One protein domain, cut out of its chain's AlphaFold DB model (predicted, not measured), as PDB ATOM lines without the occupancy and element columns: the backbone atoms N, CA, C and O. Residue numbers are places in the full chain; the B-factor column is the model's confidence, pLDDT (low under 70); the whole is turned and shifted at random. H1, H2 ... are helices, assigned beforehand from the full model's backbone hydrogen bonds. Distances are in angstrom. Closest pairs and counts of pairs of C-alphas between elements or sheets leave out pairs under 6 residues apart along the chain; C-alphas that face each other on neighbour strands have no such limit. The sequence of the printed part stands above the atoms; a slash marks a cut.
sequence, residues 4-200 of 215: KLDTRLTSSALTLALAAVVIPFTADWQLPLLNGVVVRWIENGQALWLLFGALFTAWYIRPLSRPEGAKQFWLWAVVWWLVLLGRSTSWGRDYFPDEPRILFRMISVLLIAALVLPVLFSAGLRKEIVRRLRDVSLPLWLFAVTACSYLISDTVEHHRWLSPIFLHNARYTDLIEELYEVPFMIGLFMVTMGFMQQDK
ATOM      1  N   LYS A   4     -13.502  10.388 -38.940       79.69
ATOM      2  CA  LYS A   4     -12.403  11.322 -39.216       79.69
ATOM      3  C   LYS A   4     -11.432  11.301 -38.037       79.69
ATOM      4  O   LYS A   4     -11.815  11.589 -36.906       79.69
ATOM      5  N   LEU A   5     -10.180  10.941 -38.298       77.38
ATOM      6  CA  LEU A   5      -9.109  10.946 -37.305       77.38
ATOM      7  C   LEU A   5      -8.117  12.046 -37.656       77.38
ATOM      8  O   LEU A   5      -7.578  12.057 -38.761       77.38
ATOM      9  N   ASP A   6      -7.870  12.948 -36.709       81.50
ATOM     10  CA  ASP A   6      -6.749  13.873 -36.810       81.50
ATOM     11  C   ASP A   6      -5.505  13.205 -36.213       81.50
ATOM     12  O   ASP A   6      -5.444  12.912 -35.016       81.50
ATOM     13  N   THR A   7      -4.521  12.928 -37.069       82.94
ATOM     14  CA  THR A   7      -3.248  12.298 -36.694       82.94
ATOM     15  C   THR A   7      -2.187  13.313 -36.276       82.94
ATOM     16  O   THR A   7      -1.042  12.925 -36.028       82.94
ATOM     17  N   ARG A   8      -2.515  14.610 -36.208       84.50
ATOM     18  CA  ARG A   8      -1.594  15.636 -35.712       84.50
ATOM     19  C   ARG A   8      -1.322  15.416 -34.230       84.50
ATOM     20  O   ARG A   8      -2.238  15.317 -33.414       84.50
ATOM     21  N   LEU A   9      -0.043  15.356 -33.876       83.31
ATOM     22  CA  LEU A   9       0.372  15.322 -32.484       83.31
ATOM     23  C   LEU A   9       0.191  16.721 -31.890       83.31
ATOM     24  O   LEU A   9       0.899  17.657 -32.258       83.31
ATOM     25  N   THR A  10      -0.782  16.873 -30.998       86.94
ATOM     26  CA  THR A  10      -1.000  18.134 -30.285       86.94
ATOM     27  C   THR A  10      -0.009  18.266 -29.132       86.94
ATOM     28  O   THR A  10       0.414  17.268 -28.543       86.94
ATOM     29  N   SER A  11       0.344  19.503 -28.772       85.81
ATOM     30  CA  SER A  11       1.181  19.775 -27.597       85.81
ATOM     31  C   SER A  11       0.575  19.171 -26.330       85.81
ATOM     32  O   SER A  11       1.287  18.565 -25.541       85.81
ATOM     33  N   SER A  12      -0.749  19.245 -26.181       86.56
ATOM     34  CA  SER A  12      -1.470  18.635 -25.065       86.56
ATOM     35  C   SER A  12      -1.305  17.115 -24.997       86.56
ATOM     36  O   SER A  12      -1.055  16.582 -23.919       86.56
ATOM     37  N   ALA A  13      -1.407  16.412 -26.133       88.44
ATOM     38  CA  ALA A  13      -1.203  14.964 -26.178       88.44
ATOM     39  C   ALA A  13       0.241  14.590 -25.813       88.44
ATOM     40  O   ALA A  13       0.451  13.644 -25.058       88.44
ATOM     41  N   LEU A  14       1.226  15.359 -26.294       90.50
ATOM     42  CA  LEU A  14       2.632  15.153 -25.952       90.50
ATOM     43  C   LEU A  14       2.893  15.381 -24.456       90.50
ATOM     44  O   LEU A  14       3.510  14.534 -23.817       90.50
ATOM     45  N   THR A  15       2.396  16.478 -23.881       90.38
ATOM     46  CA  THR A  15       2.566  16.773 -22.450       90.38
ATOM     47  C   THR A  15       1.935  15.690 -21.579       90.38
ATOM     48  O   THR A  15       2.564  15.248 -20.621       90.38
ATOM     49  N   LEU A  16       0.728  15.220 -21.918       91.38
ATOM     50  CA  LEU A  16       0.077  14.139 -21.172       91.38
ATOM     51  C   LEU A  16       0.812  12.806 -21.324       91.38
ATOM     52  O   LEU A  16       0.937  12.078 -20.345       91.38
ATOM     53  N   ALA A  17       1.339  12.499 -22.512       90.00
ATOM     54  CA  ALA A  17       2.144  11.299 -22.723       90.00
ATOM     55  C   ALA A  17       3.434  11.334 -21.893       90.00
ATOM     56  O   ALA A  17       3.767  10.356 -21.231       90.00
ATOM     57  N   LEU A  18       4.135  12.472 -21.884       91.31
ATOM     58  CA  LEU A  18       5.337  12.657 -21.070       91.31
ATOM     59  C   LEU A  18       5.022  12.552 -19.577       91.31
ATOM     60  O   LEU A  18       5.747  11.875 -18.856       91.31
ATOM     61  N   ALA A  19       3.922  13.160 -19.122       89.75
ATOM     62  CA  ALA A  19       3.467  13.024 -17.743       89.75
ATOM     63  C   ALA A  19       3.188  11.555 -17.391       89.75
ATOM     64  O   ALA A  19       3.694  11.076 -16.382       89.75
ATOM     65  N   ALA A  20       2.471  10.822 -18.251       89.06
ATOM     66  CA  ALA A  20       2.170   9.406 -18.048       89.06
ATOM     67  C   ALA A  20       3.436   8.538 -17.952       89.06
ATOM     68  O   ALA A  20       3.509   7.652 -17.107       89.06
ATOM     69  N   VAL A  21       4.465   8.827 -18.758       88.75
ATOM     70  CA  VAL A  21       5.760   8.122 -18.706       88.75
ATOM     71  C   VAL A  21       6.500   8.364 -17.387       88.75
ATOM     72  O   VAL A  21       7.232   7.487 -16.943       88.75
ATOM     73  N   VAL A  22       6.319   9.519 -16.741       88.38
ATOM     74  CA  VAL A  22       6.979   9.832 -15.461       88.38
ATOM     75  C   VAL A  22       6.338   9.090 -14.281       88.38
ATOM     76  O   VAL A  22       7.028   8.799 -13.305       88.38
ATOM     77  N   ILE A  23       5.049   8.736 -14.361       87.25
ATOM     78  CA  ILE A  23       4.284   8.167 -13.236       87.25
ATOM     79  C   ILE A  23       4.931   6.910 -12.623       87.25
ATOM     80  O   ILE A  23       5.093   6.901 -11.403       87.25
ATOM     81  N   PRO A  24       5.372   5.882 -13.378       84.62
ATOM     82  CA  PRO A  24       5.980   4.679 -12.794       84.62
ATOM     83  C   PRO A  24       7.212   4.962 -11.928       84.62
ATOM     84  O   PRO A  24       7.444   4.272 -10.938       84.62
ATOM     85  N   PHE A  25       7.977   6.001 -12.274       84.38
ATOM     86  CA  PHE A  25       9.193   6.387 -11.554       84.38
ATOM     87  C   PHE A  25       8.893   7.081 -10.220       84.38
ATOM     88  O   PHE A  25       9.766   7.166  -9.359       84.38
ATOM     89  N   THR A  26       7.660   7.549 -10.003       81.56
ATOM     90  CA  THR A  26       7.261   8.149  -8.718       81.56
ATOM     91  C   THR A  26       7.318   7.141  -7.567       81.56
ATOM     92  O   THR A  26       7.593   7.529  -6.430       81.56
ATOM     93  N   ALA A  27       7.143   5.844  -7.856       76.00
ATOM     94  CA  ALA A  27       7.312   4.767  -6.883       76.00
ATOM     95  C   ALA A  27       8.776   4.619  -6.420       76.00
ATOM     96  O   ALA A  27       9.028   4.272  -5.263       76.00
ATOM     97  N   ASP A  28       9.742   4.940  -7.287       79.62
ATOM     98  CA  ASP A  28      11.175   4.854  -6.982       79.62
ATOM     99  C   ASP A  28      11.671   6.045  -6.147       79.62
ATOM    100  O   ASP A  28      12.713   5.969  -5.496       79.62
ATOM    101  N   TRP A  29      10.906   7.140  -6.098       78.25
ATOM    102  CA  TRP A  29      11.241   8.345  -5.326       78.25
ATOM    103  C   TRP A  29      10.978   8.218  -3.821       78.25
ATOM    104  O   TRP A  29      11.185   9.181  -3.084       78.25
ATOM    105  N   GLN A  30      10.531   7.048  -3.353       75.38
ATOM    106  CA  GLN A  30      10.266   6.760  -1.938       75.38
ATOM    107  C   GLN A  30       9.354   7.800  -1.269       75.38
ATOM    108  O   GLN A  30       9.527   8.146  -0.098       75.38
ATOM    109  N   LEU A  31       8.364   8.307  -2.014       73.62
ATOM    110  CA  LEU A  31       7.453   9.331  -1.517       73.62
ATOM    111  C   LEU A  31       6.771   8.852  -0.221       73.62
ATOM    112  O   LEU A  31       6.268   7.721  -0.170       73.62
ATOM    113  N   PRO A  32       6.744   9.681   0.840       77.88
ATOM    114  CA  PRO A  32       6.049   9.328   2.064       77.88
ATOM    115  C   PRO A  32       4.543   9.325   1.790       77.88
ATOM    116  O   PRO A  32       3.933  10.370   1.599       77.88
ATOM    117  N   LEU A  33       3.923   8.143   1.812       76.56
ATOM    118  CA  LEU A  33       2.478   7.985   1.594       76.56
ATOM    119  C   LEU A  33       1.619   8.568   2.730       76.56
ATOM    120  O   LEU A  33       0.400   8.650   2.590       76.56
ATOM    121  N   LEU A  34       2.241   8.956   3.854       79.62
ATOM    122  CA  LEU A  34       1.597   9.550   5.034       79.62
ATOM    123  C   LEU A  34       0.315   8.800   5.442       79.62
ATOM    124  O   LEU A  34      -0.734   9.406   5.623       79.62
ATOM    125  N   ASN A  35       0.384   7.467   5.543       74.75
ATOM    126  CA  ASN A  35      -0.759   6.594   5.858       74.75
ATOM    127  C   ASN A  35      -1.966   6.758   4.905       74.75
ATOM    128  O   ASN A  35      -3.109   6.707   5.346       74.75
ATOM    129  N   GLY A  36      -1.721   6.991   3.611       79.00
ATOM    130  CA  GLY A  36      -2.768   7.131   2.590       79.00
ATOM    131  C   GLY A  36      -3.327   8.550   2.447       79.00
ATOM    132  O   GLY A  36      -4.137   8.806   1.563       79.00
ATOM    133  N   VAL A  37      -2.866   9.513   3.258       85.44
ATOM    134  CA  VAL A  37      -3.321  10.912   3.169       85.44
ATOM    135  C   VAL A  37      -3.026  11.510   1.795       85.44
ATOM    136  O   VAL A  37      -3.863  12.228   1.259       85.44
ATOM    137  N   VAL A  38      -1.863  11.204   1.209       86.88
ATOM    138  CA  VAL A  38      -1.481  11.712  -0.122       86.88
ATOM    139  C   VAL A  38      -2.462  11.240  -1.194       86.88
ATOM    140  O   VAL A  38      -2.945  12.058  -1.970       86.88
ATOM    141  N   VAL A  39      -2.798   9.947  -1.188       88.12
ATOM    142  CA  VAL A  39      -3.751   9.331  -2.125       88.12
ATOM    143  C   VAL A  39      -5.114  10.012  -2.002       88.12
ATOM    144  O   VAL A  39      -5.635  10.538  -2.978       88.12
ATOM    145  N   ARG A  40      -5.604  10.188  -0.770       88.81
ATOM    146  CA  ARG A  40      -6.881  10.863  -0.503       88.81
ATOM    147  C   ARG A  40      -6.941  12.316  -0.993       88.81
ATOM    148  O   ARG A  40      -8.005  12.815  -1.360       88.81
ATOM    149  N   TRP A  41      -5.827  13.050  -0.965       90.81
ATOM    150  CA  TRP A  41      -5.779  14.399  -1.544       90.81
ATOM    151  C   TRP A  41      -5.909  14.372  -3.068       90.81
ATOM    152  O   TRP A  41      -6.571  15.250  -3.623       90.81
ATOM    153  N   ILE A  42      -5.310  13.374  -3.722       91.88
ATOM    154  CA  ILE A  42      -5.419  13.176  -5.171       91.88
ATOM    155  C   ILE A  42      -6.865  12.818  -5.534       91.88
ATOM    156  O   ILE A  42      -7.447  13.522  -6.356       91.88
ATOM    157  N   GLU A  43      -7.475  11.850  -4.845       91.88
ATOM    158  CA  GLU A  43      -8.885  11.454  -5.021       91.88
ATOM    159  C   GLU A  43      -9.845  12.649  -4.886       91.88
ATOM    160  O   GLU A  43     -10.701  12.906  -5.736       91.88
ATOM    161  N   ASN A  44      -9.687  13.457  -3.829       93.06
ATOM    162  CA  ASN A  44     -10.513  14.651  -3.642       93.06
ATOM    163  C   ASN A  44     -10.283  15.683  -4.760       93.06
ATOM    164  O   ASN A  44     -11.229  16.329  -5.214       93.06
ATOM    165  N   GLY A  45      -9.036  15.849  -5.208       94.81
ATOM    166  CA  GLY A  45      -8.690  16.732  -6.322       94.81
ATOM    167  C   GLY A  45      -9.333  16.289  -7.638       94.81
ATOM    168  O   GLY A  45      -9.902  17.112  -8.356       94.81
ATOM    169  N   GLN A  46      -9.313  14.990  -7.923       94.75
ATOM    170  CA  GLN A  46      -9.994  14.383  -9.062       94.75
ATOM    171  C   GLN A  46     -11.519  14.545  -8.976       94.75
ATOM    172  O   GLN A  46     -12.149  14.944  -9.954       94.75
ATOM    173  N   ALA A  47     -12.130  14.324  -7.808       94.88
ATOM    174  CA  ALA A  47     -13.563  14.550  -7.615       94.88
ATOM    175  C   ALA A  47     -13.941  16.023  -7.881       94.88
ATOM    176  O   ALA A  47     -14.906  16.311  -8.595       94.88
ATOM    177  N   LEU A  48     -13.139  16.973  -7.390       96.31
ATOM    178  CA  LEU A  48     -13.314  18.395  -7.704       96.31
ATOM    179  C   LEU A  48     -13.145  18.678  -9.204       96.31
ATOM    180  O   LEU A  48     -13.896  19.485  -9.754       96.31
ATOM    181  N   TRP A  49     -12.210  18.004  -9.879       97.25
ATOM    182  CA  TRP A  49     -12.023  18.113 -11.325       97.25
ATOM    183  C   TRP A  49     -13.233  17.597 -12.114       97.25
ATOM    184  O   TRP A  49     -13.678  18.252 -13.056       97.25
ATOM    185  N   LEU A  50     -13.815  16.465 -11.715       97.00
ATOM    186  CA  LEU A  50     -15.018  15.908 -12.342       97.00
ATOM    187  C   LEU A  50     -16.236  16.820 -12.134       97.00
ATOM    188  O   LEU A  50     -16.991  17.075 -13.079       97.00
ATOM    189  N   LEU A  51     -16.392  17.378 -10.927       96.88
ATOM    190  CA  LEU A  51     -17.414  18.387 -10.646       96.88
ATOM    191  C   LEU A  51     -17.208  19.640 -11.507       96.88
ATOM    192  O   LEU A  51     -18.161  20.142 -12.108       96.88
ATOM    193  N   PHE A  52     -15.967  20.119 -11.608       97.69
ATOM    194  CA  PHE A  52     -15.611  21.207 -12.510       97.69
ATOM    195  C   PHE A  52     -15.983  20.868 -13.957       97.69
ATOM    196  O   PHE A  52     -16.632  21.683 -14.604       97.69
ATOM    197  N   GLY A  53     -15.669  19.667 -14.450       97.25
ATOM    198  CA  GLY A  53     -16.028  19.212 -15.795       97.25
ATOM    199  C   GLY A  53     -17.536  19.280 -16.060       97.25
ATOM    200  O   GLY A  53     -17.955  19.814 -17.094       97.25
ATOM    201  N   ALA A  54     -18.358  18.835 -15.104       97.44
ATOM    202  CA  ALA A  54     -19.817  18.915 -15.191       97.44
ATOM    203  C   ALA A  54     -20.313  20.370 -15.266       97.44
ATOM    204  O   ALA A  54     -21.050  20.738 -16.191       97.44
ATOM    205  N   LEU A  55     -19.887  21.207 -14.314       97.81
ATOM    206  CA  LEU A  55     -20.307  22.607 -14.211       97.81
ATOM    207  C   LEU A  55     -19.818  23.434 -15.401       97.81
ATOM    208  O   LEU A  55     -20.589  24.195 -15.985       97.81
ATOM    209  N   PHE A  56     -18.558  23.254 -15.788       97.81
ATOM    210  CA  PHE A  56     -17.949  23.930 -16.922       97.81
ATOM    211  C   PHE A  56     -18.662  23.558 -18.219       97.81
ATOM    212  O   PHE A  56     -19.023  24.456 -18.975       97.81
ATOM    213  N   THR A  57     -18.929  22.269 -18.458       96.88
ATOM    214  CA  THR A  57     -19.659  21.829 -19.657       96.88
ATOM    215  C   THR A  57     -21.032  22.496 -19.713       96.88
ATOM    216  O   THR A  57     -21.363  23.131 -20.715       96.88
ATOM    217  N   ALA A  58     -21.805  22.445 -18.621       96.75
ATOM    218  CA  ALA A  58     -23.134  23.050 -18.552       96.75
ATOM    219  C   ALA A  58     -23.109  24.578 -18.758       96.75
ATOM    220  O   ALA A  58     -23.920  25.120 -19.512       96.75
ATOM    221  N   TRP A  59     -22.169  25.275 -18.118       96.94
ATOM    222  CA  TRP A  59     -22.040  26.729 -18.206       96.94
ATOM    223  C   TRP A  59     -21.523  27.197 -19.571       96.94
ATOM    224  O   TRP A  59     -22.056  28.154 -20.140       96.94
ATOM    225  N   TYR A  60     -20.501  26.526 -20.107       96.12
ATOM    226  CA  TYR A  60     -19.834  26.930 -21.339       96.12
ATOM    227  C   TYR A  60     -20.735  26.727 -22.555       96.12
ATOM    228  O   TYR A  60     -20.835  27.635 -23.386       96.12
ATOM    229  N   ILE A  61     -21.389  25.564 -22.670       94.25
ATOM    230  CA  ILE A  61     -22.211  25.239 -23.842       94.25
ATOM    231  C   ILE A  61     -23.656  25.727 -23.724       94.25
ATOM    232  O   ILE A  61     -24.312  25.905 -24.746       94.25
ATOM    233  N   ARG A  62     -24.149  25.949 -22.495       93.44
ATOM    234  CA  ARG A  62     -25.542  26.321 -22.188       93.44
ATOM    235  C   ARG A  62     -26.554  25.416 -22.914       93.44
ATOM    236  O   ARG A  62     -27.281  25.892 -23.786       93.44
ATOM    237  N   PRO A  63     -26.645  24.119 -22.552       91.81
ATOM    238  CA  PRO A  63     -27.411  23.124 -23.309       91.81
ATOM    239  C   PRO A  63     -28.865  23.535 -23.563       91.81
ATOM    240  O   PRO A  63     -29.406  23.282 -24.632       91.81
ATOM    241  N   LEU A  64     -29.497  24.206 -22.594       91.06
ATOM    242  CA  LEU A  64     -30.903  24.613 -22.660       91.06
ATOM    243  C   LEU A  64     -31.197  25.663 -23.741       91.06
ATOM    244  O   LEU A  64     -32.341  25.784 -24.166       91.06
ATOM    245  N   SER A  65     -30.183  26.393 -24.201       89.38
ATOM    246  CA  SER A  65     -30.300  27.361 -25.297       89.38
ATOM    247  C   SER A  65     -30.063  26.732 -26.674       89.38
ATOM    248  O   SER A  65     -30.100  27.438 -27.679       89.38
ATOM    249  N   ARG A  66     -29.785  25.422 -26.740       86.31
ATOM    250  CA  ARG A  66     -29.476  24.701 -27.979       86.31
ATOM    251  C   ARG A  66     -30.725  24.052 -28.595       86.31
ATOM    252  O   ARG A  66     -31.672  23.732 -27.872       86.31
ATOM    253  N   PRO A  67     -30.713  23.776 -29.915       87.88
ATOM    254  CA  PRO A  67     -31.732  22.951 -30.563       87.88
ATOM    255  C   PRO A  67     -31.858  21.572 -29.903       87.88
ATOM    256  O   PRO A  67     -30.884  21.059 -29.354       87.88
ATOM    257  N   GLU A  68     -33.030  20.938 -30.006       83.25
ATOM    258  CA  GLU A  68     -33.365  19.701 -29.274       83.25
ATOM    259  C   GLU A  68     -32.298  18.593 -29.345       83.25
ATOM    260  O   GLU A  68     -31.965  18.004 -28.319       83.25
ATOM    261  N   GLY A  69     -31.708  18.336 -30.519       84.81
ATOM    262  CA  GLY A  69     -30.667  17.307 -30.671       84.81
ATOM    263  C   GLY A  69     -29.385  17.621 -29.890       84.81
ATOM    264  O   GLY A  69     -28.944  16.819 -29.065       84.81
ATOM    265  N   ALA A  70     -28.822  18.813 -30.096       88.62
ATOM    266  CA  ALA A  70     -27.610  19.259 -29.409       88.62
ATOM    267  C   ALA A  70     -27.841  19.455 -27.901       88.62
ATOM    268  O   ALA A  70     -26.987  19.091 -27.094       88.62
ATOM    269  N   LYS A  71     -29.018  19.955 -27.502       92.75
ATOM    270  CA  LYS A  71     -29.423  20.067 -26.094       92.75
ATOM    271  C   LYS A  71     -29.360  18.714 -25.393       92.75
ATOM    272  O   LYS A  71     -28.746  18.606 -24.335       92.75
ATOM    273  N   GLN A  72     -29.974  17.686 -25.981       92.50
ATOM    274  CA  GLN A  72     -29.988  16.343 -25.402       92.50
ATOM    275  C   GLN A  72     -28.581  15.754 -25.297       92.50
ATOM    276  O   GLN A  72     -28.252  15.178 -24.264       92.50
ATOM    277  N   PHE A  73     -27.741  15.939 -26.319       94.50
ATOM    278  CA  PHE A  73     -26.349  15.488 -26.287       94.50
ATOM    279  C   PHE A  73     -25.543  16.151 -25.172       94.50
ATOM    280  O   PHE A  73     -24.870  15.461 -24.412       94.50
ATOM    281  N   TRP A  74     -25.640  17.472 -25.026       95.69
ATOM    282  CA  TRP A  74     -24.862  18.182 -24.015       95.69
ATOM    283  C   TRP A  74     -25.379  17.964 -22.593       95.69
ATOM    284  O   TRP A  74     -24.572  17.864 -21.675       95.69
ATOM    285  N   LEU A  75     -26.692  17.812 -22.395       95.56
ATOM    286  CA  LEU A  75     -27.228  17.362 -21.105       95.56
ATOM    287  C   LEU A  75     -26.746  15.946 -20.775       95.56
ATOM    288  O   LEU A  75     -26.317  15.694 -19.653       95.56
ATOM    289  N   TRP A  76     -26.744  15.044 -21.756       95.94
ATOM    290  CA  TRP A  76     -26.212  13.694 -21.596       95.94
ATOM    291  C   TRP A  76     -24.706  13.689 -21.279       95.94
ATOM    292  O   TRP A  76     -24.267  12.944 -20.408       95.94
ATOM    293  N   ALA A  77     -23.920  14.574 -21.897       95.56
ATOM    294  CA  ALA A  77     -22.505  14.758 -21.574       95.56
ATOM    295  C   ALA A  77     -22.287  15.298 -20.146       95.56
ATOM    296  O   ALA A  77     -21.372  14.858 -19.454       95.56
ATOM    297  N   VAL A  78     -23.139  16.208 -19.661       97.06
ATOM    298  CA  VAL A  78     -23.106  16.656 -18.254       97.06
ATOM    299  C   VAL A  78     -23.416  15.492 -17.308       97.06
ATOM    300  O   VAL A  78     -22.730  15.327 -16.302       97.06
ATOM    301  N   VAL A  79     -24.398  14.649 -17.642       96.56
ATOM    302  CA  VAL A  79     -24.724  13.448 -16.853       96.56
ATOM    303  C   VAL A  79     -23.545  12.469 -16.818       96.56
ATOM    304  O   VAL A  79     -23.280  11.912 -15.757       96.56
ATOM    305  N   TRP A  80     -22.784  12.309 -17.908       96.56
ATOM    306  CA  TRP A  80     -21.542  11.521 -17.904       96.56
ATOM    307  C   TRP A  80     -20.547  11.990 -16.840       96.56
ATOM    308  O   TRP A  80     -20.051  11.166 -16.073       96.56
ATOM    309  N   TRP A  81     -20.289  13.299 -16.743       97.50
ATOM    310  CA  TRP A  81     -19.405  13.844 -15.708       97.50
ATOM    311  C   TRP A  81     -19.919  13.549 -14.296       97.50
ATOM    312  O   TRP A  81     -19.142  13.159 -13.429       97.50
ATOM    313  N   LEU A  82     -21.230  13.681 -14.073       96.81
ATOM    314  CA  LEU A  82     -21.849  13.377 -12.778       96.81
ATOM    315  C   LEU A  82     -21.791  11.885 -12.432       96.81
ATOM    316  O   LEU A  82     -21.616  11.538 -11.268       96.81
ATOM    317  N   VAL A  83     -21.916  11.000 -13.423       96.38
ATOM    318  CA  VAL A  83     -21.754   9.549 -13.243       96.38
ATOM    319  C   VAL A  83     -20.312   9.210 -12.872       96.38
ATOM    320  O   VAL A  83     -20.105   8.434 -11.943       96.38
ATOM    321  N   LEU A  84     -19.324   9.806 -13.547       94.94
ATOM    322  CA  LEU A  84     -17.907   9.612 -13.220       94.94
ATOM    323  C   LEU A  84     -17.583  10.121 -11.812       94.94
ATOM    324  O   LEU A  84     -16.949   9.403 -11.046       94.94
ATOM    325  N   LEU A  85     -18.087  11.304 -11.445       95.50
ATOM    326  CA  LEU A  85     -17.978  11.849 -10.087       95.50
ATOM    327  C   LEU A  85     -18.641  10.930  -9.054       95.50
ATOM    328  O   LEU A  85     -18.111  10.696  -7.969       95.50
ATOM    329  N   GLY A  86     -19.813  10.396  -9.392       93.19
ATOM    330  CA  GLY A  86     -20.503   9.409  -8.580       93.19
ATOM    331  C   GLY A  86     -19.643   8.166  -8.368       93.19
ATOM    332  O   GLY A  86     -19.462   7.754  -7.229       93.19
ATOM    333  N   ARG A  87     -19.036   7.605  -9.421       92.38
ATOM    334  CA  ARG A  87     -18.122   6.456  -9.295       92.38
ATOM    335  C   ARG A  87     -16.923   6.786  -8.412       92.38
ATOM    336  O   ARG A  87     -16.644   6.004  -7.511       92.38
ATOM    337  N   SER A  88     -16.261   7.924  -8.633       89.31
ATOM    338  CA  SER A  88     -15.043   8.297  -7.897       89.31
ATOM    339  C   SER A  88     -15.285   8.576  -6.408       89.31
ATOM    340  O   SER A  88     -14.353   8.570  -5.623       89.31
ATOM    341  N   THR A  89     -16.532   8.831  -6.002       90.56
ATOM    342  CA  THR A  89     -16.901   9.136  -4.605       90.56
ATOM    343  C   THR A  89     -17.768   8.050  -3.963       90.56
ATOM    344  O   THR A  89     -18.441   8.298  -2.955       90.56
ATOM    345  N   SER A  90     -17.841   6.859  -4.570       90.19
ATOM    346  CA  SER A  90     -18.765   5.786  -4.168       90.19
ATOM    347  C   SER A  90     -20.220   6.263  -4.011       90.19
ATOM    348  O   SER A  90     -20.940   5.845  -3.101       90.19
ATOM    349  N   TRP A  91     -20.658   7.169  -4.882       92.00
ATOM    350  CA  TRP A  91     -21.964   7.835  -4.888       92.00
ATOM    351  C   TRP A  91     -22.240   8.682  -3.638       92.00
ATOM    352  O   TRP A  91     -23.397   8.975  -3.346       92.00
ATOM    353  N   GLY A  92     -21.195   9.069  -2.900       88.06
ATOM    354  CA  GLY A  92     -21.264   9.803  -1.633       88.06
ATOM    355  C   GLY A  92     -21.174   8.920  -0.384       88.06
ATOM    356  O   GLY A  92     -21.075   9.450   0.723       88.06
ATOM    357  N   ARG A  93     -21.164   7.590  -0.534       90.06
ATOM    358  CA  ARG A  93     -21.153   6.634   0.587       90.06
ATOM    359  C   ARG A  93     -19.956   6.816   1.517       90.06
ATOM    360  O   ARG A  93     -20.102   6.664   2.723       90.06
ATOM    361  N   ASP A  94     -18.797   7.149   0.961       86.50
ATOM    362  CA  ASP A  94     -17.562   7.261   1.742       86.50
ATOM    363  C   ASP A  94     -17.529   8.546   2.591       86.50
ATOM    364  O   ASP A  94     -16.806   8.620   3.583       86.50
ATOM    365  N   TYR A  95     -18.361   9.538   2.251       86.75
ATOM    366  CA  TYR A  95     -18.503  10.798   2.991       86.75
ATOM    367  C   TYR A  95     -19.660  10.776   3.995       86.75
ATOM    368  O   TYR A  95     -19.607  11.480   5.001       86.75
ATOM    369  N   PHE A  96     -20.687   9.960   3.742       90.12
ATOM    370  CA  PHE A  96     -21.877   9.825   4.586       90.12
ATOM    371  C   PHE A  96     -22.092   8.351   4.987       90.12
ATOM    372  O   PHE A  96     -23.052   7.720   4.541       90.12
ATOM    373  N   PRO A  97     -21.195   7.770   5.805       88.81
ATOM    374  CA  PRO A  97     -21.213   6.338   6.114       88.81
ATOM    375  C   PRO A  97     -22.417   5.905   6.962       88.81
ATOM    376  O   PRO A  97     -22.807   4.738   6.908       88.81
ATOM    377  N   ASP A  98     -23.002   6.833   7.722       92.69
ATOM    378  CA  ASP A  98     -24.119   6.569   8.635       92.69
ATOM    379  C   ASP A  98     -25.478   6.495   7.918       92.69
ATOM    380  O   ASP A  98     -26.467   6.029   8.486       92.69
ATOM    381  N   GLU A  99     -25.540   6.928   6.657       93.31
ATOM    382  CA  GLU A  99     -26.779   6.971   5.887       93.31
ATOM    383  C   GLU A  99     -27.155   5.601   5.286       93.31
ATOM    384  O   GLU A  99     -26.294   4.770   4.960       93.31
ATOM    385  N   PRO A 100     -28.456   5.333   5.061       93.00
ATOM    386  CA  PRO A 100     -28.907   4.074   4.488       93.00
ATOM    387  C   PRO A 100     -28.297   3.795   3.110       93.00
ATOM    388  O   PRO A 100     -28.482   4.550   2.154       93.00
ATOM    389  N   ARG A 101     -27.687   2.612   2.948       90.25
ATOM    390  CA  ARG A 101     -27.089   2.152   1.674       90.25
ATOM    391  C   ARG A 101     -28.044   2.210   0.477       90.25
ATOM    392  O   ARG A 101     -27.603   2.322  -0.666       90.25
ATOM    393  N   ILE A 102     -29.351   2.114   0.733       93.69
ATOM    394  CA  ILE A 102     -30.378   2.217  -0.304       93.69
ATOM    395  C   ILE A 102     -30.363   3.589  -0.989       93.69
ATOM    396  O   ILE A 102     -30.580   3.638  -2.194       93.69
ATOM    397  N   LEU A 103     -30.033   4.675  -0.279       93.12
ATOM    398  CA  LEU A 103     -29.966   6.024  -0.851       93.12
ATOM    399  C   LEU A 103     -28.891   6.106  -1.940       93.12
ATOM    400  O   LEU A 103     -29.196   6.457  -3.078       93.12
ATOM    401  N   PHE A 104     -27.663   5.679  -1.635       93.06
ATOM    402  CA  PHE A 104     -26.554   5.662  -2.598       93.06
ATOM    403  C   PHE A 104     -26.839   4.747  -3.793       93.06
ATOM    404  O   PHE A 104     -26.550   5.093  -4.939       93.06
ATOM    405  N   ARG A 105     -27.495   3.604  -3.549       93.69
ATOM    406  CA  ARG A 105     -27.946   2.718  -4.626       93.69
ATOM    407  C   ARG A 105     -28.972   3.409  -5.524       93.69
ATOM    408  O   ARG A 105     -28.842   3.326  -6.742       93.69
ATOM    409  N   MET A 106     -29.950   4.111  -4.959       94.62
ATOM    410  CA  MET A 106     -30.940   4.853  -5.741       94.62
ATOM    411  C   MET A 106     -30.287   5.966  -6.566       94.62
ATOM    412  O   MET A 106     -30.595   6.079  -7.750       94.62
ATOM    413  N   ILE A 107     -29.340   6.717  -5.994       93.06
ATOM    414  CA  ILE A 107     -28.564   7.735  -6.723       93.06
ATOM    415  C   ILE A 107     -27.848   7.101  -7.923       93.06
ATOM    416  O   ILE A 107     -28.001   7.581  -9.047       93.06
ATOM    417  N   SER A 108     -27.135   5.989  -7.708       93.19
ATOM    418  CA  SER A 108     -26.425   5.286  -8.784       93.19
ATOM    419  C   SER A 108     -27.368   4.822  -9.899       93.19
ATOM    420  O   SER A 108     -27.116   5.085 -11.072       93.19
ATOM    421  N   VAL A 109     -28.499   4.201  -9.545       95.69
ATOM    422  CA  VAL A 109     -29.483   3.697 -10.511       95.69
ATOM    423  C   VAL A 109     -30.093   4.845 -11.304       95.69
ATOM    424  O   VAL A 109     -30.212   4.733 -12.520       95.69
ATOM    425  N   LEU A 110     -30.447   5.952 -10.648       95.31
ATOM    426  CA  LEU A 110     -31.025   7.119 -11.312       95.31
ATOM    427  C   LEU A 110     -30.035   7.768 -12.284       95.31
ATOM    428  O   LEU A 110     -30.412   8.056 -13.419       95.31
ATOM    429  N   LEU A 111     -28.776   7.961 -11.880       94.00
ATOM    430  CA  LEU A 111     -27.754   8.565 -12.741       94.00
ATOM    431  C   LEU A 111     -27.383   7.656 -13.919       94.00
ATOM    432  O   LEU A 111     -27.318   8.122 -15.056       94.00
ATOM    433  N   ILE A 112     -27.223   6.352 -13.684       93.75
ATOM    434  CA  ILE A 112     -26.971   5.379 -14.757       93.75
ATOM    435  C   ILE A 112     -28.181   5.295 -15.699       93.75
ATOM    436  O   ILE A 112     -28.018   5.275 -16.919       93.75
ATOM    437  N   ALA A 113     -29.410   5.309 -15.176       94.06
ATOM    438  CA  ALA A 113     -30.613   5.339 -16.003       94.06
ATOM    439  C   ALA A 113     -30.693   6.623 -16.844       94.06
ATOM    440  O   ALA A 113     -30.993   6.551 -18.037       94.06
ATOM    441  N   ALA A 114     -30.356   7.781 -16.271       93.81
ATOM    442  CA  ALA A 114     -30.263   9.051 -16.993       93.81
ATOM    443  C   ALA A 114     -29.182   9.040 -18.089       93.81
ATOM    444  O   ALA A 114     -29.249   9.834 -19.024       93.81
ATOM    445  N   LEU A 115     -28.220   8.120 -18.016       93.12
ATOM    446  CA  LEU A 115     -27.213   7.906 -19.047       93.12
ATOM    447  C   LEU A 115     -27.702   6.975 -20.165       93.12
ATOM    448  O   LEU A 115     -27.516   7.259 -21.349       93.12
ATOM    449  N   VAL A 116     -28.323   5.855 -19.790       93.75
ATOM    450  CA  VAL A 116     -28.668   4.761 -20.710       93.75
ATOM    451  C   VAL A 116     -30.008   5.001 -21.403       93.75
ATOM    452  O   VAL A 116     -30.111   4.838 -22.621       93.75
ATOM    453  N   LEU A 117     -31.042   5.415 -20.663       93.06
ATOM    454  CA  LEU A 117     -32.395   5.561 -21.208       93.06
ATOM    455  C   LEU A 117     -32.454   6.576 -22.361       93.06
ATOM    456  O   LEU A 117     -33.037   6.237 -23.394       93.06
ATOM    457  N   PRO A 118     -31.826   7.769 -22.291       90.38
ATOM    458  CA  PRO A 118     -31.861   8.697 -23.418       90.38
ATOM    459  C   PRO A 118     -31.249   8.116 -24.693       90.38
ATOM    460  O   PRO A 118     -31.757   8.379 -25.779       90.38
ATOM    461  N   VAL A 119     -30.204   7.289 -24.591       90.06
ATOM    462  CA  VAL A 119     -29.583   6.647 -25.762       90.06
ATOM    463  C   VAL A 119     -30.541   5.635 -26.400       90.06
ATOM    464  O   VAL A 119     -30.664   5.579 -27.628       90.06
ATOM    465  N   LEU A 120     -31.271   4.873 -25.581       89.38
ATOM    466  CA  LEU A 120     -32.240   3.878 -26.046       89.38
ATOM    467  C   LEU A 120     -33.497   4.523 -26.649       89.38
ATOM    468  O   LEU A 120     -33.944   4.126 -27.727       89.38
ATOM    469  N   PHE A 121     -34.035   5.560 -26.008       90.44
ATOM    470  CA  PHE A 121     -35.340   6.123 -26.369       90.44
ATOM    471  C   PHE A 121     -35.268   7.382 -27.245       90.44
ATOM    472  O   PHE A 121     -36.191   7.620 -28.023       90.44
ATOM    473  N   SER A 122     -34.179   8.160 -27.214       90.62
ATOM    474  CA  SER A 122     -34.050   9.356 -28.057       90.62
ATOM    475  C   SER A 122     -33.334   9.076 -29.377       90.62
ATOM    476  O   SER A 122     -32.111   8.928 -29.455       90.62
ATOM    477  N   ALA A 123     -34.102   9.108 -30.469       88.19
ATOM    478  CA  ALA A 123     -33.541   9.126 -31.818       88.19
ATOM    479  C   ALA A 123     -32.726  10.402 -32.100       88.19
ATOM    480  O   ALA A 123     -31.788  10.353 -32.895       88.19
ATOM    481  N   GLY A 124     -33.064  11.525 -31.454       88.69
ATOM    482  CA  GLY A 124     -32.331  12.788 -31.577       88.69
ATOM    483  C   GLY A 124     -30.909  12.669 -31.036       88.69
ATOM    484  O   GLY A 124     -29.957  12.977 -31.751       88.69
ATOM    485  N   LEU A 125     -30.764  12.111 -29.830       89.75
ATOM    486  CA  LEU A 125     -29.463  11.876 -29.206       89.75
ATOM    487  C   LEU A 125     -28.597  10.932 -30.045       89.75
ATOM    488  O   LEU A 125     -27.439  11.235 -30.313       89.75
ATOM    489  N   ARG A 126     -29.155   9.810 -30.522       91.19
ATOM    490  CA  ARG A 126     -28.398   8.867 -31.361       91.19
ATOM    491  C   ARG A 126     -27.916   9.499 -32.663       91.19
ATOM    492  O   ARG A 126     -26.774   9.277 -33.053       91.19
ATOM    493  N   LYS A 127     -28.768  10.287 -33.329       89.56
ATOM    494  CA  LYS A 127     -28.379  11.018 -34.545       89.56
ATOM    495  C   LYS A 127     -27.235  11.983 -34.259       89.56
ATOM    496  O   LYS A 127     -26.295  12.031 -35.040       89.56
ATOM    497  N   GLU A 128     -27.296  12.689 -33.138       89.75
ATOM    498  CA  GLU A 128     -26.268  13.647 -32.740       89.75
ATOM    499  C   GLU A 128     -24.935  12.967 -32.378       89.75
ATOM    500  O   GLU A 128     -23.878  13.426 -32.807       89.75
ATOM    501  N   ILE A 129     -24.975  11.823 -31.685       88.38
ATOM    502  CA  ILE A 129     -23.790  10.991 -31.418       88.38
ATOM    503  C   ILE A 129     -23.151  10.534 -32.736       88.38
ATOM    504  O   ILE A 129     -21.952  10.715 -32.939       88.38
ATOM    505  N   VAL A 130     -23.946   9.978 -33.658       88.00
ATOM    506  CA  VAL A 130     -23.445   9.500 -34.958       88.00
ATOM    507  C   VAL A 130     -22.896  10.654 -35.798       88.00
ATOM    508  O   VAL A 130     -21.839  10.504 -36.410       88.00
ATOM    509  N   ARG A 131     -23.579  11.807 -35.808       86.69
ATOM    510  CA  ARG A 131     -23.128  13.024 -36.493       86.69
ATOM    511  C   ARG A 131     -21.750  13.436 -35.991       86.69
ATOM    512  O   ARG A 131     -20.839  13.577 -36.795       86.69
ATOM    513  N   ARG A 132     -21.563  13.546 -34.673       86.00
ATOM    514  CA  ARG A 132     -20.275  13.943 -34.085       86.00
ATOM    515  C   ARG A 132     -19.178  12.930 -34.353       86.00
ATOM    516  O   ARG A 132     -18.107  13.327 -34.783       86.00
ATOM    517  N   LEU A 133     -19.447  11.638 -34.184       81.25
ATOM    518  CA  LEU A 133     -18.463  10.599 -34.502       81.25
ATOM    519  C   LEU A 133     -18.039  10.630 -35.979       81.25
ATOM    520  O   LEU A 133     -16.909  10.288 -36.305       81.25
ATOM    521  N   ARG A 134     -18.930  11.035 -36.888       80.62
ATOM    522  CA  ARG A 134     -18.630  11.116 -38.321       80.62
ATOM    523  C   ARG A 134     -17.923  12.413 -38.715       80.62
ATOM    524  O   ARG A 134     -16.976  12.380 -39.501       80.62
ATOM    525  N   ASP A 135     -18.438  13.539 -38.244       76.06
ATOM    526  CA  ASP A 135     -18.108  14.853 -38.789       76.06
ATOM    527  C   ASP A 135     -16.969  15.524 -38.025       76.06
ATOM    528  O   ASP A 135     -16.180  16.253 -38.633       76.06
ATOM    529  N   VAL A 136     -16.832  15.216 -36.733       75.81
ATOM    530  CA  VAL A 136     -15.751  15.729 -35.899       75.81
ATOM    531  C   VAL A 136     -14.509  14.873 -36.083       75.81
ATOM    532  O   VAL A 136     -14.543  13.650 -35.960       75.81
ATOM    533  N   SER A 137     -13.388  15.542 -36.347       77.44
ATOM    534  CA  SER A 137     -12.087  14.883 -36.357       77.44
ATOM    535  C   SER A 137     -11.642  14.634 -34.921       77.44
ATOM    536  O   SER A 137     -11.359  15.578 -34.182       77.44
ATOM    537  N   LEU A 138     -11.607  13.367 -34.517       78.06
ATOM    538  CA  LEU A 138     -11.133  12.978 -33.194       78.06
ATOM    539  C   LEU A 138      -9.598  13.069 -33.150       78.06
ATOM    540  O   LEU A 138      -8.945  12.473 -34.014       78.06
ATOM    541  N   PRO A 139      -9.007  13.784 -32.170       85.81
ATOM    542  CA  PRO A 139      -7.558  13.873 -32.025       85.81
ATOM    543  C   PRO A 139      -7.014  12.516 -31.573       85.81
ATOM    544  O   PRO A 139      -7.085  12.169 -30.391       85.81
ATOM    545  N   LEU A 140      -6.481  11.745 -32.523       87.00
ATOM    546  CA  LEU A 140      -6.135  10.335 -32.331       87.00
ATOM    547  C   LEU A 140      -5.167  10.147 -31.165       87.00
ATOM    548  O   LEU A 140      -5.396   9.303 -30.305       87.00
ATOM    549  N   TRP A 141      -4.111  10.958 -31.117       88.19
ATOM    550  CA  TRP A 141      -3.075  10.845 -30.091       88.19
ATOM    551  C   TRP A 141      -3.570  11.229 -28.704       88.19
ATOM    552  O   TRP A 141      -3.237  10.554 -27.737       88.19
ATOM    553  N   LEU A 142      -4.391  12.276 -28.599       89.44
ATOM    554  CA  LEU A 142      -4.972  12.669 -27.319       89.44
ATOM    555  C   LEU A 142      -5.887  11.558 -26.797       89.44
ATOM    556  O   LEU A 142      -5.730  11.128 -25.660       89.44
ATOM    557  N   PHE A 143      -6.769  11.038 -27.654       87.81
ATOM    558  CA  PHE A 143      -7.645   9.924 -27.303       87.81
ATOM    559  C   PHE A 143      -6.853   8.667 -26.922       87.81
ATOM    560  O   PHE A 143      -7.172   8.025 -25.925       87.81
ATOM    561  N   ALA A 144      -5.795   8.338 -27.669       89.56
ATOM    562  CA  ALA A 144      -4.932   7.198 -27.377       89.56
ATOM    563  C   ALA A 144      -4.256   7.335 -26.008       89.56
ATOM    564  O   ALA A 144      -4.299   6.391 -25.225       89.56
ATOM    565  N   VAL A 145      -3.690   8.502 -25.684       90.62
ATOM    566  CA  VAL A 145      -3.059   8.757 -24.377       90.62
ATOM    567  C   VAL A 145      -4.085   8.673 -23.247       90.62
ATOM    568  O   VAL A 145      -3.819   8.030 -22.231       90.62
ATOM    569  N   THR A 146      -5.273   9.256 -23.427       91.44
ATOM    570  CA  THR A 146      -6.378   9.170 -22.461       91.44
ATOM    571  C   THR A 146      -6.803   7.724 -22.212       91.44
ATOM    572  O   THR A 146      -6.887   7.300 -21.062       91.44
ATOM    573  N   ALA A 147      -7.021   6.951 -23.278       91.00
ATOM    574  CA  ALA A 147      -7.427   5.554 -23.185       91.00
ATOM    575  C   ALA A 147      -6.326   4.676 -22.570       91.00
ATOM    576  O   ALA A 147      -6.617   3.853 -21.709       91.00
ATOM    577  N   CYS A 148      -5.065   4.876 -22.963       91.75
ATOM    578  CA  CYS A 148      -3.937   4.144 -22.387       91.75
ATOM    579  C   CYS A 148      -3.794   4.436 -20.893       91.75
ATOM    580  O   CYS A 148      -3.618   3.505 -20.121       91.75
ATOM    581  N   SER A 149      -3.923   5.699 -20.477       90.75
ATOM    582  CA  SER A 149      -3.837   6.080 -19.062       90.75
ATOM    583  C   SER A 149      -4.902   5.373 -18.220       90.75
ATOM    584  O   SER A 149      -4.581   4.782 -17.195       90.75
ATOM    585  N   TYR A 150      -6.147   5.343 -18.708       89.31
ATOM    586  CA  TYR A 150      -7.239   4.618 -18.057       89.31
ATOM    587  C   TYR A 150      -6.981   3.107 -17.979       89.31
ATOM    588  O   TYR A 150      -7.144   2.502 -16.925       89.31
ATOM    589  N   LEU A 151      -6.530   2.487 -19.076       88.38
ATOM    590  CA  LEU A 151      -6.234   1.050 -19.098       88.38
ATOM    591  C   LEU A 151      -5.058   0.676 -18.190       88.38
ATOM    592  O   LEU A 151      -5.054  -0.420 -17.629       88.38
ATOM    593  N   ILE A 152      -4.058   1.551 -18.057       86.56
ATOM    594  CA  ILE A 152      -2.935   1.334 -17.142       86.56
ATOM    595  C   ILE A 152      -3.416   1.442 -15.693       86.56
ATOM    596  O   ILE A 152      -3.098   0.549 -14.914       86.56
ATOM    597  N   SER A 153      -4.224   2.455 -15.360       86.75
ATOM    598  CA  SER A 153      -4.863   2.581 -14.041       86.75
ATOM    599  C   SER A 153      -5.645   1.303 -13.674       86.75
ATOM    600  O   SER A 153      -5.288   0.637 -12.705       86.75
ATOM    601  N   ASP A 154      -6.552   0.832 -14.544       84.12
ATOM    602  CA  ASP A 154      -7.321  -0.420 -14.352       84.12
ATOM    603  C   ASP A 154      -6.427  -1.675 -14.241       84.12
ATOM    604  O   ASP A 154      -6.733  -2.631 -13.522       84.12
ATOM    605  N   THR A 155      -5.299  -1.699 -14.959       83.44
ATOM    606  CA  THR A 155      -4.317  -2.797 -14.904       83.44
ATOM    607  C   THR A 155      -3.579  -2.832 -13.566       83.44
ATOM    608  O   THR A 155      -3.286  -3.929 -13.074       83.44
ATOM    609  N   VAL A 156      -3.261  -1.662 -13.006       81.44
ATOM    610  CA  VAL A 156      -2.613  -1.514 -11.698       81.44
ATOM    611  C   VAL A 156      -3.590  -1.890 -10.581       81.44
ATOM    612  O   VAL A 156      -3.220  -2.747  -9.777       81.44
ATOM    613  N   GLU A 157      -4.829  -1.380 -10.618       79.56
ATOM    614  CA  GLU A 157      -5.920  -1.674  -9.664       79.56
ATOM    615  C   GLU A 157      -6.164  -3.190  -9.531       79.56
ATOM    616  O   GLU A 157      -6.207  -3.758  -8.440       79.56
ATOM    617  N   HIS A 158      -6.259  -3.898 -10.662       79.75
ATOM    618  CA  HIS A 158      -6.601  -5.325 -10.683       79.75
ATOM    619  C   HIS A 158      -5.388  -6.271 -10.655       79.75
ATOM    620  O   HIS A 158      -5.552  -7.471 -10.907       79.75
ATOM    621  N   HIS A 159      -4.171  -5.763 -10.416       72.56
ATOM    622  CA  HIS A 159      -2.919  -6.537 -10.422       72.56
ATOM    623  C   HIS A 159      -2.768  -7.477 -11.634       72.56
ATOM    624  O   HIS A 159      -2.316  -8.622 -11.521       72.56
ATOM    625  N   ARG A 160      -3.179  -7.021 -12.821       74.56
ATOM    626  CA  ARG A 160      -3.130  -7.854 -14.031       74.56
ATOM    627  C   ARG A 160      -1.679  -8.110 -14.453       74.56
ATOM    628  O   ARG A 160      -0.761  -7.423 -14.030       74.56
ATOM    629  N   TRP A 161      -1.470  -9.064 -15.360       63.59
ATOM    630  CA  TRP A 161      -0.153  -9.493 -15.868       63.59
ATOM    631  C   TRP A 161       0.837  -8.381 -16.280       63.59
ATOM    632  O   TRP A 161       2.041  -8.590 -16.173       63.59
ATOM    633  N   LEU A 162       0.361  -7.210 -16.724       73.44
ATOM    634  CA  LEU A 162       1.199  -6.063 -17.111       73.44
ATOM    635  C   LEU A 162       1.499  -5.093 -15.954       73.44
ATOM    636  O   LEU A 162       2.323  -4.198 -16.119       73.44
ATOM    637  N   SER A 163       0.869  -5.270 -14.788       68.50
ATOM    638  CA  SER A 163       1.073  -4.453 -13.585       68.50
ATOM    639  C   SER A 163       2.558  -4.295 -13.210       68.50
ATOM    640  O   SER A 163       2.962  -3.155 -12.995       68.50
ATOM    641  N   PRO A 164       3.424  -5.334 -13.261       74.75
ATOM    642  CA  PRO A 164       4.838  -5.197 -12.885       74.75
ATOM    643  C   PRO A 164       5.660  -4.232 -13.757       74.75
ATOM    644  O   PRO A 164       6.737  -3.823 -13.344       74.75
ATOM    645  N   ILE A 165       5.183  -3.877 -14.958       75.62
ATOM    646  CA  ILE A 165       5.852  -2.909 -15.848       75.62
ATOM    647  C   ILE A 165       5.665  -1.473 -15.335       75.62
ATOM    648  O   ILE A 165       6.508  -0.610 -15.564       75.62
ATOM    649  N   PHE A 166       4.549  -1.211 -14.654       74.94
ATOM    650  CA  PHE A 166       4.162   0.121 -14.183       74.94
ATOM    651  C   PHE A 166       4.247   0.254 -12.659       74.94
ATOM    652  O   PHE A 166       4.363   1.363 -12.142       74.94
ATOM    653  N   LEU A 167       4.201  -0.873 -11.950       76.44
ATOM    654  CA  LEU A 167       4.229  -0.986 -10.503       76.44
ATOM    655  C   LEU A 167       5.468  -1.786 -10.082       76.44
ATOM    656  O   LEU A 167       5.446  -3.013 -10.006       76.44
ATOM    657  N   HIS A 168       6.547  -1.073  -9.769       77.81
ATOM    658  CA  HIS A 168       7.788  -1.681  -9.275       77.81
ATOM    659  C   HIS A 168       7.715  -2.063  -7.786       77.81
ATOM    660  O   HIS A 168       8.487  -2.895  -7.311       77.81
ATOM    661  N   ASN A 169       6.779  -1.470  -7.034       78.81
ATOM    662  CA  ASN A 169       6.598  -1.714  -5.606       78.81
ATOM    663  C   ASN A 169       5.113  -1.665  -5.218       78.81
ATOM    664  O   ASN A 169       4.480  -0.613  -5.295       78.81
ATOM    665  N   ALA A 170       4.586  -2.790  -4.723       80.50
ATOM    666  CA  ALA A 170       3.178  -2.955  -4.348       80.50
ATOM    667  C   ALA A 170       2.686  -1.976  -3.265       80.50
ATOM    668  O   ALA A 170       1.488  -1.724  -3.160       80.50
ATOM    669  N   ARG A 171       3.592  -1.373  -2.482       81.81
ATOM    670  CA  ARG A 171       3.243  -0.333  -1.504       81.81
ATOM    671  C   ARG A 171       2.626   0.913  -2.153       81.81
ATOM    672  O   ARG A 171       1.900   1.635  -1.481       81.81
ATOM    673  N   TYR A 172       2.939   1.175  -3.420       84.06
ATOM    674  CA  TYR A 172       2.515   2.369  -4.150       84.06
ATOM    675  C   TYR A 172       1.338   2.114  -5.098       84.06
ATOM    676  O   TYR A 172       1.055   2.983  -5.913       84.06
ATOM    677  N   THR A 173       0.665   0.958  -5.004       85.81
ATOM    678  CA  THR A 173      -0.438   0.571  -5.909       85.81
ATOM    679  C   THR A 173      -1.484   1.678  -6.019       85.81
ATOM    680  O   THR A 173      -1.614   2.253  -7.096       85.81
ATOM    681  N   ASP A 174      -2.100   2.054  -4.896       85.19
ATOM    682  CA  ASP A 174      -3.147   3.082  -4.848       85.19
ATOM    683  C   ASP A 174      -2.640   4.427  -5.393       85.19
ATOM    684  O   ASP A 174      -3.303   5.096  -6.172       85.19
ATOM    685  N   LEU A 175      -1.404   4.824  -5.064       87.94
ATOM    686  CA  LEU A 175      -0.843   6.079  -5.572       87.94
ATOM    687  C   LEU A 175      -0.681   6.061  -7.100       87.94
ATOM    688  O   LEU A 175      -0.980   7.053  -7.760       87.94
ATOM    689  N   ILE A 176      -0.153   4.971  -7.657       89.12
ATOM    690  CA  ILE A 176       0.095   4.850  -9.096       89.12
ATOM    691  C   ILE A 176      -1.227   4.781  -9.858       89.12
ATOM    692  O   ILE A 176      -1.356   5.441 -10.889       89.12
ATOM    693  N   GLU A 177      -2.201   4.030  -9.342       89.50
ATOM    694  CA  GLU A 177      -3.565   3.976  -9.869       89.50
ATOM    695  C   GLU A 177      -4.160   5.383  -9.993       89.50
ATOM    696  O   GLU A 177      -4.503   5.805 -11.105       89.50
ATOM    697  N   GLU A 178      -4.162   6.140  -8.892       90.50
ATOM    698  CA  GLU A 178      -4.732   7.488  -8.850       90.50
ATOM    699  C   GLU A 178      -3.973   8.483  -9.740       90.50
ATOM    700  O   GLU A 178      -4.564   9.340 -10.407       90.50
ATOM    701  N   LEU A 179      -2.645   8.371  -9.812       91.50
ATOM    702  CA  LEU A 179      -1.844   9.225 -10.687       91.50
ATOM    703  C   LEU A 179      -2.139   8.973 -12.167       91.50
ATOM    704  O   LEU A 179      -2.127   9.934 -12.936       91.50
ATOM    705  N   TYR A 180      -2.417   7.731 -12.579       92.06
ATOM    706  CA  TYR A 180      -2.795   7.414 -13.962       92.06
ATOM    707  C   TYR A 180      -4.226   7.841 -14.313       92.06
ATOM    708  O   TYR A 180      -4.502   8.134 -15.483       92.06
ATOM    709  N   GLU A 181      -5.117   7.972 -13.329       92.06
ATOM    710  CA  GLU A 181      -6.434   8.569 -13.558       92.06
ATOM    711  C   GLU A 181      -6.340  10.074 -13.902       92.06
ATOM    712  O   GLU A 181      -7.156  10.584 -14.674       92.06
ATOM    713  N   VAL A 182      -5.307  10.794 -13.441       92.06
ATOM    714  CA  VAL A 182      -5.123  12.233 -13.732       92.06
ATOM    715  C   VAL A 182      -4.986  12.545 -15.236       92.06
ATOM    716  O   VAL A 182      -5.781  13.341 -15.752       92.06
ATOM    717  N   PRO A 183      -4.029  11.966 -15.998       91.88
ATOM    718  CA  PRO A 183      -3.929  12.215 -17.433       91.88
ATOM    719  C   PRO A 183      -5.161  11.720 -18.203       91.88
ATOM    720  O   PRO A 183      -5.521  12.323 -19.221       91.88
ATOM    721  N   PHE A 184      -5.857  10.691 -17.703       92.81
ATOM    722  CA  PHE A 184      -7.164  10.292 -18.223       92.81
ATOM    723  C   PHE A 184      -8.200  11.420 -18.066       92.81
ATOM    724  O   PHE A 184      -8.782  11.853 -19.063       92.81
ATOM    725  N   MET A 185      -8.393  11.958 -16.860       93.94
ATOM    726  CA  MET A 185      -9.386  13.006 -16.593       93.94
ATOM    727  C   MET A 185      -9.092  14.310 -17.345       93.94
ATOM    728  O   MET A 185     -10.010  14.946 -17.877       93.94
ATOM    729  N   ILE A 186      -7.817  14.707 -17.429       94.31
ATOM    730  CA  ILE A 186      -7.399  15.890 -18.194       94.31
ATOM    731  C   ILE A 186      -7.654  15.670 -19.688       94.31
ATOM    732  O   ILE A 186      -8.229  16.534 -20.353       94.31
ATOM    733  N   GLY A 187      -7.262  14.513 -20.222       93.44
ATOM    734  CA  GLY A 187      -7.455  14.195 -21.631       93.44
ATOM    735  C   GLY A 187      -8.933  14.096 -22.023       93.44
ATOM    736  O   GLY A 187      -9.337  14.667 -23.037       93.44
ATOM    737  N   LEU A 188      -9.767  13.489 -21.172       94.19
ATOM    738  CA  LEU A 188     -11.221  13.449 -21.342       94.19
ATOM    739  C   LEU A 188     -11.821  14.862 -21.394       94.19
ATOM    740  O   LEU A 188     -12.644  15.164 -22.269       94.19
ATOM    741  N   PHE A 189     -11.380  15.748 -20.498       95.44
ATOM    742  CA  PHE A 189     -11.806  17.144 -20.502       95.44
ATOM    743  C   PHE A 189     -11.379  17.860 -21.788       95.44
ATOM    744  O   PHE A 189     -12.201  18.524 -22.416       95.44
ATOM    745  N   MET A 190     -10.132  17.688 -22.233       93.62
ATOM    746  CA  MET A 190      -9.623  18.309 -23.461       93.62
ATOM    747  C   MET A 190     -10.373  17.844 -24.715       93.62
ATOM    748  O   MET A 190     -10.699  18.668 -25.570       93.62
ATOM    749  N   VAL A 191     -10.698  16.552 -24.815       90.94
ATOM    750  CA  VAL A 191     -11.529  16.021 -25.908       90.94
ATOM    751  C   VAL A 191     -12.921  16.657 -25.875       90.94
ATOM    752  O   VAL A 191     -13.404  17.152 -26.895       90.94
ATOM    753  N   THR A 192     -13.544  16.715 -24.695       93.00
ATOM    754  CA  THR A 192     -14.863  17.343 -24.508       93.00
ATOM    755  C   THR A 192     -14.829  18.833 -24.860       93.00
ATOM    756  O   THR A 192     -15.730  19.339 -25.530       93.00
ATOM    757  N   MET A 193     -13.763  19.537 -24.476       92.56
ATOM    758  CA  MET A 193     -13.531  20.936 -24.822       92.56
ATOM    759  C   MET A 193     -13.402  21.134 -26.333       92.56
ATOM    760  O   MET A 193     -14.009  22.059 -26.868       92.56
ATOM    761  N   GLY A 194     -12.682  20.250 -27.028       90.06
ATOM    762  CA  GLY A 194     -12.578  20.280 -28.487       90.06
ATOM    763  C   GLY A 194     -13.950  20.209 -29.161       90.06
ATOM    764  O   GLY A 194     -14.265  21.047 -30.006       90.06
ATOM    765  N   PHE A 195     -14.812  19.293 -28.708       90.44
ATOM    766  CA  PHE A 195     -16.194  19.204 -29.192       90.44
ATOM    767  C   PHE A 195     -17.010  20.475 -28.910       90.44
ATOM    768  O   PHE A 195     -17.766  20.925 -29.769       90.44
ATOM    769  N   MET A 196     -16.867  21.069 -27.720       92.69
ATOM    770  CA  MET A 196     -17.582  22.299 -27.360       92.69
ATOM    771  C   MET A 196     -17.125  23.512 -28.186       92.69
ATOM    772  O   MET A 196     -17.943  24.368 -28.522       92.69
ATOM    773  N   GLN A 197     -15.826  23.613 -28.486       90.94
ATOM    774  CA  GLN A 197     -15.270  24.700 -29.299       90.94
ATOM    775  C   GLN A 197     -15.749  24.613 -30.744       90.94
ATOM    776  O   GLN A 197     -16.161  25.629 -31.298       90.94
ATOM    777  N   GLN A 198     -15.743  23.412 -31.323       87.62
ATOM    778  CA  GLN A 198     -16.229  23.184 -32.683       87.62
ATOM    779  C   GLN A 198     -17.705  23.551 -32.821       87.62
ATOM    780  O   GLN A 198     -18.055  24.307 -33.717       87.62
ATOM    781  N   ASP A 199     -18.550  23.143 -31.871       88.12
ATOM    782  CA  ASP A 199     -19.963  23.537 -31.860       88.12
ATOM    783  C   ASP A 199     -20.161  25.055 -31.885       88.12
ATOM    784  O   ASP A 199     -21.015  25.567 -32.605       88.12
ATOM    785  N   LYS A 200     -19.372  25.795 -31.099       88.62
ATOM    786  CA  LYS A 200     -19.443  27.261 -31.096       88.62
ATOM    787  C   LYS A 200     -18.901  27.879 -32.385       88.62
ATOM    788  O   LYS A 200     -19.406  28.917 -32.806       88.62
TER     789      LYS A 200
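What this domain is: This is residues 4 to 200 of the 215 residues of an uncharacterized protein of Salmonella enterica subsp. enterica serovar Panama (UniProt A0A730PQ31). Long helix H8 runs through the core, with H1 and H6 packed on it as a bundle and H2 along another side; H3 folds back on H2, H4 folds back on H3, and H5 makes a corner with H3, where residues 124 to 129 of H5 meet residues 68 to 73 of H3. The printed part has 197 residues, with eight named helices, H1 to H8 in order, and no named strand: all helix. It is compact, with a radius of gyration of the C-alphas of 18.4 A and spans of 53 by 49 by 29 A.

How they stand to each other: H1, residues 11 to 27, touches H8, residues 170 to 200, at C-alphas 16 and 183, 5.8 A apart, at a shallow tilt of 10 degrees, opposite ways. H6, residues 140 to 157, touches H8 at C-alphas 146 and 184, the closest at 4.5 A. H2, residues 34 to 61, touches H8 at C-alphas 39 and 175, the closest at 5.6 A. H2 forms a hairpin with H3, residues 68 to 88, closest at C-alphas 54 and 78, 5.0 A. H3 forms another with H4, residues 101 to 121, closest at C-alphas 83 and 111, 6.1 A. H5, residues 123 to 135, is about perpendicular to H3 at 86 degrees. H7, residues 163 to 166, touches H6. Every O i to N i+4 pair is within hydrogen-bond range in H3, H5 and H6; H1 has 9 of 13, H2 22 of 24, H4 15 of 17 and H8 23 of 27, while H7 is too short.

Where its parts are: C-alpha 11 begins H1 at (1.181, 19.775, -27.597). H2 is 40.6 A long and H8 46.3 A, ending at C-alpha 200, (-19.443, 27.261, -31.096).

The domain as a whole: The printed part has no cut. The link from H3 to H4 is long. Residues 161 and 163 have pLDDT under 70.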